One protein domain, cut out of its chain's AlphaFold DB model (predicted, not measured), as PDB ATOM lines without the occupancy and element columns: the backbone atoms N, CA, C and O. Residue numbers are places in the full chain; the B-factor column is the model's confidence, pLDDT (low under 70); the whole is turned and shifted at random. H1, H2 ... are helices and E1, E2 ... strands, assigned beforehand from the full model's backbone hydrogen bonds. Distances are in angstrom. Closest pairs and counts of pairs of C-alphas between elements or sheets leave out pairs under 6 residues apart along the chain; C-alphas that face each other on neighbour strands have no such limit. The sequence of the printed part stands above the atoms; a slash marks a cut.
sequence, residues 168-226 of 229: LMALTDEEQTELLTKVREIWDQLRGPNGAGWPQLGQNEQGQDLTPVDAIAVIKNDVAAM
ATOM      1  N   LEU A 168      99.645 112.282 142.900       50.94
ATOM      2  CA  LEU A 168      99.098 110.958 143.192       50.94
ATOM      3  C   LEU A 168      97.563 110.890 143.258       50.94
ATOM      4  O   LEU A 168      97.012 109.826 143.035       50.94
ATOM      5  N   MET A 169      96.869 111.998 143.528       51.81
ATOM      6  CA  MET A 169      95.395 112.039 143.587       51.81
ATOM      7  C   MET A 169      94.755 112.439 142.246       51.81
ATOM      8  O   MET A 169      93.537 112.573 142.167       51.81
ATOM      9  N   ALA A 170      95.565 112.684 141.207       57.56
ATOM     10  CA  ALA A 170      95.094 112.771 139.821       57.56
ATOM     11  C   ALA A 170      94.920 111.382 139.183       57.56
ATOM     12  O   ALA A 170      94.346 111.284 138.104       57.56
ATOM     13  N   LEU A 171      95.433 110.349 139.851       65.62
ATOM     14  CA  LEU A 171      95.381 108.964 139.422       65.62
ATOM     15  C   LEU A 171      94.064 108.323 139.878       65.62
ATOM     16  O   LEU A 171      93.629 108.561 141.014       65.62
ATOM     17  N   THR A 172      93.455 107.491 139.030       73.81
ATOM     18  CA  THR A 172      92.359 106.598 139.451       73.81
ATOM     19  C   THR A 172      92.845 105.603 140.510       73.81
ATOM     20  O   THR A 172      94.048 105.434 140.712       73.81
ATOM     21  N   ASP A 173      91.928 104.917 141.196       68.44
ATOM     22  CA  ASP A 173      92.298 103.899 142.191       68.44
ATOM     23  C   ASP A 173      93.167 102.786 141.567       68.44
ATOM     24  O   ASP A 173      94.114 102.290 142.194       68.44
ATOM     25  N   GLU A 174      92.906 102.436 140.303       74.69
ATOM     26  CA  GLU A 174      93.727 101.504 139.525       74.69
ATOM     27  C   GLU A 174      95.126 102.068 139.260       74.69
ATOM     28  O   GLU A 174      96.118 101.384 139.514       74.69
ATOM     29  N   GLU A 175      95.228 103.320 138.812       78.25
ATOM     30  CA  GLU A 175      96.510 103.976 138.526       78.25
ATOM     31  C   GLU A 175      97.349 104.192 139.805       78.25
ATOM     32  O   GLU A 175      98.577 104.067 139.780       78.25
ATOM     33  N   GLN A 176      96.714 104.453 140.954       78.25
ATOM     34  CA  GLN A 176      97.391 104.519 142.256       78.25
ATOM     35  C   GLN A 176      97.927 103.149 142.683       78.25
ATOM     36  O   GLN A 176      99.059 103.043 143.169       78.25
ATOM     37  N   THR A 177      97.134 102.093 142.481       83.19
ATOM     38  CA  THR A 177      97.542 100.710 142.764       83.19
ATOM     39  C   THR A 177      98.701 100.285 141.868       83.19
ATOM     40  O   THR A 177      99.670  99.686 142.346       83.19
ATOM     41  N   GLU A 178      98.641 100.634 140.583       88.75
ATOM     42  CA  GLU A 178      99.708 100.376 139.619       88.75
ATOM     43  C   GLU A 178     101.002 101.085 140.027       88.75
ATOM     44  O   GLU A 178     102.063 100.458 140.080       88.75
ATOM     45  N   LEU A 179     100.925 102.369 140.380       89.19
ATOM     46  CA  LEU A 179     102.088 103.130 140.822       89.19
ATOM     47  C   LEU A 179     102.711 102.534 142.089       89.19
ATOM     48  O   LEU A 179     103.927 102.352 142.140       89.19
ATOM     49  N   LEU A 180     101.902 102.208 143.103       88.94
ATOM     50  CA  LEU A 180     102.392 101.584 144.334       88.94
ATOM     51  C   LEU A 180     103.079 100.244 144.048       88.94
ATOM     52  O   LEU A 180     104.128  99.956 144.626       88.94
ATOM     53  N   THR A 181     102.505  99.442 143.151       93.06
ATOM     54  CA  THR A 181     103.068  98.149 142.741       93.06
ATOM     55  C   THR A 181     104.422  98.344 142.068       93.06
ATOM     56  O   THR A 181     105.412  97.776 142.524       93.06
ATOM     57  N   LYS A 182     104.513  99.235 141.076       94.00
ATOM     58  CA  LYS A 182     105.768  99.533 140.369       94.00
ATOM     59  C   LYS A 182     106.848 100.096 141.291       94.00
ATOM     60  O   LYS A 182     108.013  99.727 141.177       94.00
ATOM     61  N   VAL A 183     106.483 100.965 142.235       94.44
ATOM     62  CA  VAL A 183     107.434 101.504 143.222       94.44
ATOM     63  C   VAL A 183     107.963 100.400 144.142       94.44
ATOM     64  O   VAL A 183     109.156 100.390 144.443       94.44
ATOM     65  N   ARG A 184     107.114  99.451 144.558       92.94
ATOM     66  CA  ARG A 184     107.540  98.281 145.345       92.94
ATOM     67  C   ARG A 184     108.443  97.347 144.546       92.94
ATOM     68  O   ARG A 184     109.471  96.936 145.065       92.94
ATOM     69  N   GLU A 185     108.124  97.086 143.282       94.62
ATOM     70  CA  GLU A 185     108.980  96.279 142.405       94.62
ATOM     71  C   GLU A 185     110.364  96.912 142.216       94.62
ATOM     72  O   GLU A 185     111.376  96.223 142.324       94.62
ATOM     73  N   ILE A 186     110.431  98.231 141.991       95.00
ATOM     74  CA  ILE A 186     111.705  98.963 141.905       95.00
ATOM     75  C   ILE A 186     112.472  98.861 143.226       95.00
ATOM     76  O   ILE A 186     113.680  98.623 143.221       95.00
ATOM     77  N   TRP A 187     111.787  99.029 144.359       94.56
ATOM     78  CA  TRP A 187     112.398  98.874 145.676       94.56
ATOM     79  C   TRP A 187     112.997  97.477 145.855       94.56
ATOM     80  O   TRP A 187     114.171  97.370 146.201       94.56
ATOM     81  N   ASP A 188     112.235  96.424 145.565       93.94
ATOM     82  CA  ASP A 188     112.692  95.040 145.699       93.94
ATOM     83  C   ASP A 188     113.854  94.735 144.746       93.94
ATOM     84  O   ASP A 188     114.825  94.094 145.142       93.94
ATOM     85  N   GLN A 189     113.836  95.252 143.514       94.00
ATOM     86  CA  GLN A 189     114.976  95.122 142.600       94.00
ATOM     87  C   GLN A 189     116.237  95.783 143.162       94.00
ATOM     88  O   GLN A 189     117.309  95.178 143.144       94.00
ATOM     89  N   LEU A 190     116.122  97.001 143.697       95.62
ATOM     90  CA  LEU A 190     117.264  97.776 144.187       95.62
ATOM     91  C   LEU A 190     117.752  97.353 145.576       95.62
ATOM     92  O   LEU A 190     118.911  97.595 145.910       95.62
ATOM     93  N   ARG A 191     116.887  96.778 146.412       95.12
ATOM     94  CA  ARG A 191     117.170  96.509 147.831       95.12
ATOM     95  C   ARG A 191     117.059  95.036 148.206       95.12
ATOM     96  O   ARG A 191     117.402  94.692 149.332       95.12
ATOM     97  N   GLY A 192     116.608  94.185 147.293       92.25
ATOM     98  CA  GLY A 192     116.243  92.804 147.581       92.25
ATOM     99  C   GLY A 192     114.894  92.691 148.298       92.25
ATOM    100  O   GLY A 192     114.378  93.690 148.812       92.25
ATOM    101  N   PRO A 193     114.315  91.478 148.369       91.88
ATOM    102  CA  PRO A 193     113.055  91.236 149.065       91.88
ATOM    103  C   PRO A 193     113.086  91.772 150.502       91.88
ATOM    104  O   PRO A 193     113.991  91.455 151.273       91.88
ATOM    105  N   ASN A 194     112.104  92.602 150.869       89.31
ATOM    106  CA  ASN A 194     112.025  93.273 152.180       89.31
ATOM    107  C   ASN A 194     113.250  94.138 152.541       89.31
ATOM    108  O   ASN A 194     113.452  94.477 153.707       89.31
ATOM    109  N   GLY A 195     114.071  94.513 151.560       91.69
ATOM    110  CA  GLY A 195     115.305  95.257 151.784       91.69
ATOM    111  C   GLY A 195     116.460  94.435 152.362       91.69
ATOM    112  O   GLY A 195     117.381  95.030 152.922       91.69
ATOM    113  N   ALA A 196     116.403  93.104 152.261       94.38
ATOM    114  CA  ALA A 196     117.404  92.196 152.820       94.38
ATOM    115  C   ALA A 196     118.647  91.990 151.935       94.38
ATOM    116  O   ALA A 196     119.567  91.304 152.364       94.38
ATOM    117  N   GLY A 197     118.687  92.580 150.737       93.88
ATOM    118  CA  GLY A 197     119.691  92.283 149.719       93.88
ATOM    119  C   GLY A 197     119.337  91.050 148.881       93.88
ATOM    120  O   GLY A 197     118.265  90.457 149.016       93.88
ATOM    121  N   TRP A 198     120.223  90.706 147.951       96.75
ATOM    122  CA  TRP A 198     120.052  89.599 147.017       96.75
ATOM    123  C   TRP A 198     121.105  88.515 147.277       96.75
ATOM    124  O   TRP A 198     122.283  88.762 147.008       96.75
ATOM    125  N   PRO A 199     120.717  87.302 147.712       95.12
ATOM    126  CA  PRO A 199     121.663  86.224 148.011       95.12
ATOM    127  C   PRO A 199     122.613  85.903 146.853       95.12
ATOM    128  O   PRO A 199     123.783  85.582 147.053       95.12
ATOM    129  N   GLN A 200     122.130  86.019 145.612       94.50
ATOM    130  CA  GLN A 200     122.925  85.750 144.414       94.50
ATOM    131  C   GLN A 200     124.039  86.773 144.156       94.50
ATOM    132  O   GLN A 200     124.905  86.516 143.323       94.50
ATOM    133  N   LEU A 201     124.018  87.927 144.830       94.88
ATOM    134  CA  LEU A 201     125.086  88.924 144.760       94.88
ATOM    135  C   LEU A 201     126.179  88.674 145.810       94.88
ATOM    136  O   LEU A 201     127.185  89.374 145.804       94.88
ATOM    137  N   GLY A 202     126.013  87.664 146.669       93.12
ATOM    138  CA  GLY A 202     126.925  87.364 147.768       93.12
ATOM    139  C   GLY A 202     126.598  88.156 149.031       93.12
ATOM    140  O   GLY A 202     125.563  88.815 149.117       93.12
ATOM    141  N   GLN A 203     127.488  88.069 150.019       95.00
ATOM    142  CA  GLN A 203     127.312  88.682 151.335       95.00
ATOM    143  C   GLN A 203     128.490  89.583 151.701       95.00
ATOM    144  O   GLN A 203     129.627  89.326 151.304       95.00
ATOM    145  N   ASN A 204     128.220  90.630 152.480       89.38
ATOM    146  CA  ASN A 204     129.266  91.441 153.099       89.38
ATOM    147  C   ASN A 204     129.920  90.710 154.292       89.38
ATOM    148  O   ASN A 204     129.485  89.636 154.707       89.38
ATOM    149  N   GLU A 205     130.943  91.319 154.897       91.81
ATOM    150  CA  GLU A 205     131.654  90.764 156.066       91.81
ATOM    151  C   GLU A 205     130.751  90.518 157.290       91.81
ATOM    152  O   GLU A 205     131.119  89.780 158.202       91.81
ATOM    153  N   GLN A 206     129.560  91.123 157.316       91.94
ATOM    154  CA  GLN A 206     128.564  90.982 158.381       91.94
ATOM    155  C   GLN A 206     127.523  89.893 158.065       91.94
ATOM    156  O   GLN A 206     126.578  89.716 158.834       91.94
ATOM    157  N   GLY A 207     127.680  89.162 156.955       93.56
ATOM    158  CA  GLY A 207     126.771  88.095 156.527       93.56
ATOM    159  C   GLY A 207     125.446  88.593 155.943       93.56
ATOM    160  O   GLY A 207     124.485  87.831 155.890       93.56
ATOM    161  N   GLN A 208     125.363  89.866 155.545       93.12
ATOM    162  CA  GLN A 208     124.169  90.443 154.918       93.12
ATOM    163  C   GLN A 208     124.277  90.345 153.401       93.12
ATOM    164  O   GLN A 208     125.347  90.623 152.855       93.12
ATOM    165  N   ASP A 209     123.179  90.009 152.727       97.06
ATOM    166  CA  ASP A 209     123.166  89.913 151.270       97.06
ATOM    167  C   ASP A 209     123.406  91.287 150.617       97.06
ATOM    168  O   ASP A 209     122.949  92.328 151.099       97.06
ATOM    169  N   LEU A 210     124.138  91.294 149.504       95.00
ATOM    170  CA  LEU A 210     124.509  92.514 148.789       95.00
ATOM    171  C   LEU A 210     123.363  93.054 147.921       95.00
ATOM    172  O   LEU A 210     122.504  92.315 147.435       95.00
ATOM    173  N   THR A 211     123.357  94.365 147.687       96.56
ATOM    174  CA  THR A 211     122.451  95.034 146.740       96.56
ATOM    175  C   THR A 211     123.112  95.208 145.366       96.56
ATOM    176  O   THR A 211     124.337  95.112 145.251       96.56
ATOM    177  N   PRO A 212     122.355  95.534 144.297       96.06
ATOM    178  CA  PRO A 212     122.955  95.849 143.001       96.06
ATOM    179  C   PRO A 212     123.955  97.010 143.067       96.06
ATOM    180  O   PRO A 212     124.923  97.022 142.315       96.06
ATOM    181  N   VAL A 213     123.755  97.971 143.979       93.94
ATOM    182  CA  VAL A 213     124.694  99.087 144.185       93.94
ATOM    183  C   VAL A 213     126.034  98.579 144.712       93.94
ATOM    184  O   VAL A 213     127.078  98.998 144.213       93.94
ATOM    185  N   ASP A 214     126.010  97.644 145.664       93.50
ATOM    186  CA  ASP A 214     127.224  97.032 146.209       93.50
ATOM    187  C   ASP A 214     127.955  96.225 145.129       93.50
ATOM    188  O   ASP A 214     129.160  96.384 144.939       93.50
ATOM    189  N   ALA A 215     127.217  95.432 144.345       90.25
ATOM    190  CA  ALA A 215     127.782  94.659 143.240       90.25
ATOM    191  C   ALA A 215     128.428  95.557 142.165       90.25
ATOM    192  O   ALA A 215     129.536  95.280 141.706       90.25
ATOM    193  N   ILE A 216     127.783  96.670 141.794       92.94
ATOM    194  CA  ILE A 216     128.348  97.648 140.848       92.94
ATOM    195  C   ILE A 216     129.626  98.287 141.411       92.94
ATOM    196  O   ILE A 216     130.575  98.521 140.661       92.94
ATOM    197  N   ALA A 217     129.678  98.565 142.717       91.81
ATOM    198  CA  ALA A 217     130.871  99.119 143.354       91.81
ATOM    199  C   ALA A 217     132.062  98.147 143.297       91.81
ATOM    200  O   ALA A 217     133.182  98.583 143.027       91.81
ATOM    201  N   VAL A 218     131.818  96.844 143.481       89.69
ATOM    202  CA  VAL A 218     132.842  95.798 143.317       89.69
ATOM    203  C   VAL A 218     133.336  95.748 141.871       89.69
ATOM    204  O   VAL A 218     134.531  95.907 141.638       89.69
ATOM    205  N   ILE A 219     132.423  95.667 140.895       91.88
ATOM    206  CA  ILE A 219     132.776  95.638 139.464       91.88
ATOM    207  C   ILE A 219     133.619  96.859 139.073       91.88
ATOM    208  O   ILE A 219     134.587  96.741 138.324       91.88
ATOM    209  N   LYS A 220     133.281  98.048 139.585       93.19
ATOM    210  CA  LYS A 220     134.062  99.268 139.343       93.19
ATOM    211  C   LYS A 220     135.512  99.116 139.819       93.19
ATOM    212  O   LYS A 220     136.419  99.560 139.115       93.19
ATOM    213  N   ASN A 221     135.723  98.541 141.001       91.56
ATOM    214  CA  ASN A 221     137.062  98.337 141.550       91.56
ATOM    215  C   ASN A 221     137.845  97.304 140.733       91.56
ATOM    216  O   ASN A 221     139.004  97.557 140.411       91.56
ATOM    217  N   ASP A 222     137.201  96.206 140.332       92.38
ATOM    218  CA  ASP A 222     137.822  95.167 139.502       92.38
ATOM    219  C   ASP A 222     138.276  95.732 138.151       92.38
ATOM    220  O   ASP A 222     139.419  95.540 137.739       92.38
ATOM    221  N   VAL A 223     137.415  96.507 137.484       94.12
ATOM    222  CA  VAL A 223     137.754  97.166 136.213       94.12
ATOM    223  C   VAL A 223     138.898  98.168 136.389       94.12
ATOM    224  O   VAL A 223     139.779  98.247 135.536       94.12
ATOM    225  N   ALA A 224     138.917  98.931 137.486       92.31
ATOM    226  CA  ALA A 224     140.003  99.869 137.762       92.31
ATOM    227  C   ALA A 224     141.345  99.153 137.992       92.31
ATOM    228  O   ALA A 224     142.373  99.644 137.531       92.31
ATOM    229  N   ALA A 225     141.330  97.999 138.664       93.38
ATOM    230  CA  ALA A 225     142.516  97.172 138.863       93.38
ATOM    231  C   ALA A 225     143.032  96.590 137.538       93.38
ATOM    232  O   ALA A 225     144.221  96.691 137.260       93.38
ATOM    233  N   MET A 226     142.139  96.081 136.680       93.38
ATOM    234  CA  MET A 226     142.502  95.546 135.357       93.38
ATOM    235  C   MET A 226     143.149  96.580 134.426       93.38
ATOM    236  O   MET A 226     143.904  96.211 133.537       93.38
TER     237      MET A 226
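AT A GLANCE: This is residues 168 to 226 of the 229 residues of an uncharacterized protein of Mycobacterium bovis (strain ATCC BAA-935 / AF2122/97) (UniProt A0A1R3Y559). Two helices, H1 and H2, follow one another nearly end to end and meet at a corner, and the stretch between them, with the one strand E1, makes a loop to one side of that corner. The far part of H2, residues 216 to 226, stands free and sticks out from the body, which is itself long, with H1 making much of its length. The printed part has 59 residues with two named helices and one named strand, in the order H1, E1, H2; no two strands pair, and the class is mostly helix, with 34 helix and 6 strand residues among the 40 in named elements. The whole is extended, with a radius of gyration of the C-alphas of 16.2 A, and its outline is a rod with spans of 51 by 25 by 14 A.

HOW THE PARTS SIT: The longest helix is H1, residues 173 to 191. It touches H2, residues 212 to 226, only at their ends, and only just, with 3 pairs of C-alphas within 8 A. H1 touches H2 with residues 190 to 191 alone, and H2 touches H1 with residues 212 to 213 alone; the closest C-alphas of the two helices are those of Leu 190 and Pro 212, 6.1 A apart. H1 and H2 run the same way at a steep tilt of 39 degrees, and their centres are 28.2 A apart. The strand E1, residues 198 to 203, pairs with no named strand. The closest C-alphas of E1 and H2 are those of Leu 201 and Ala 215, 6.5 A apart, while those of H1 and E1 are Arg 191 and Trp 198, 7.5 A apart. In H1 and H2 every O i to N i+4 pair is within hydrogen-bond range.

IN THESE COORDINATES: H1 begins at C-alpha 173 at (92.298, 103.899, 142.191) and, over its 19 residues, measures 26.6 A from first to last C-alpha. E1 has 6 residues and measures 8.5 A, from C-alpha 198 at (120.052, 89.599, 147.017) to C-alpha 203. H2 has 15 residues and measures 21.0 A, ending at C-alpha 226 at (142.502, 95.546, 135.357).

THE WHOLE: The two C-alphas farthest apart are those of Thr 172 and Met 226, 51.5 A. Without residues 216 to 226 the body has 48 residues and spans 45 by 15 by 14 A. The printed part has no cut, and the links H1 to E1, 6 residues, and E1 to H2, 8 residues, are both short. The mean pLDDT of the printed part is 89.0; residues 168 to 171 and residue 173 are under 70.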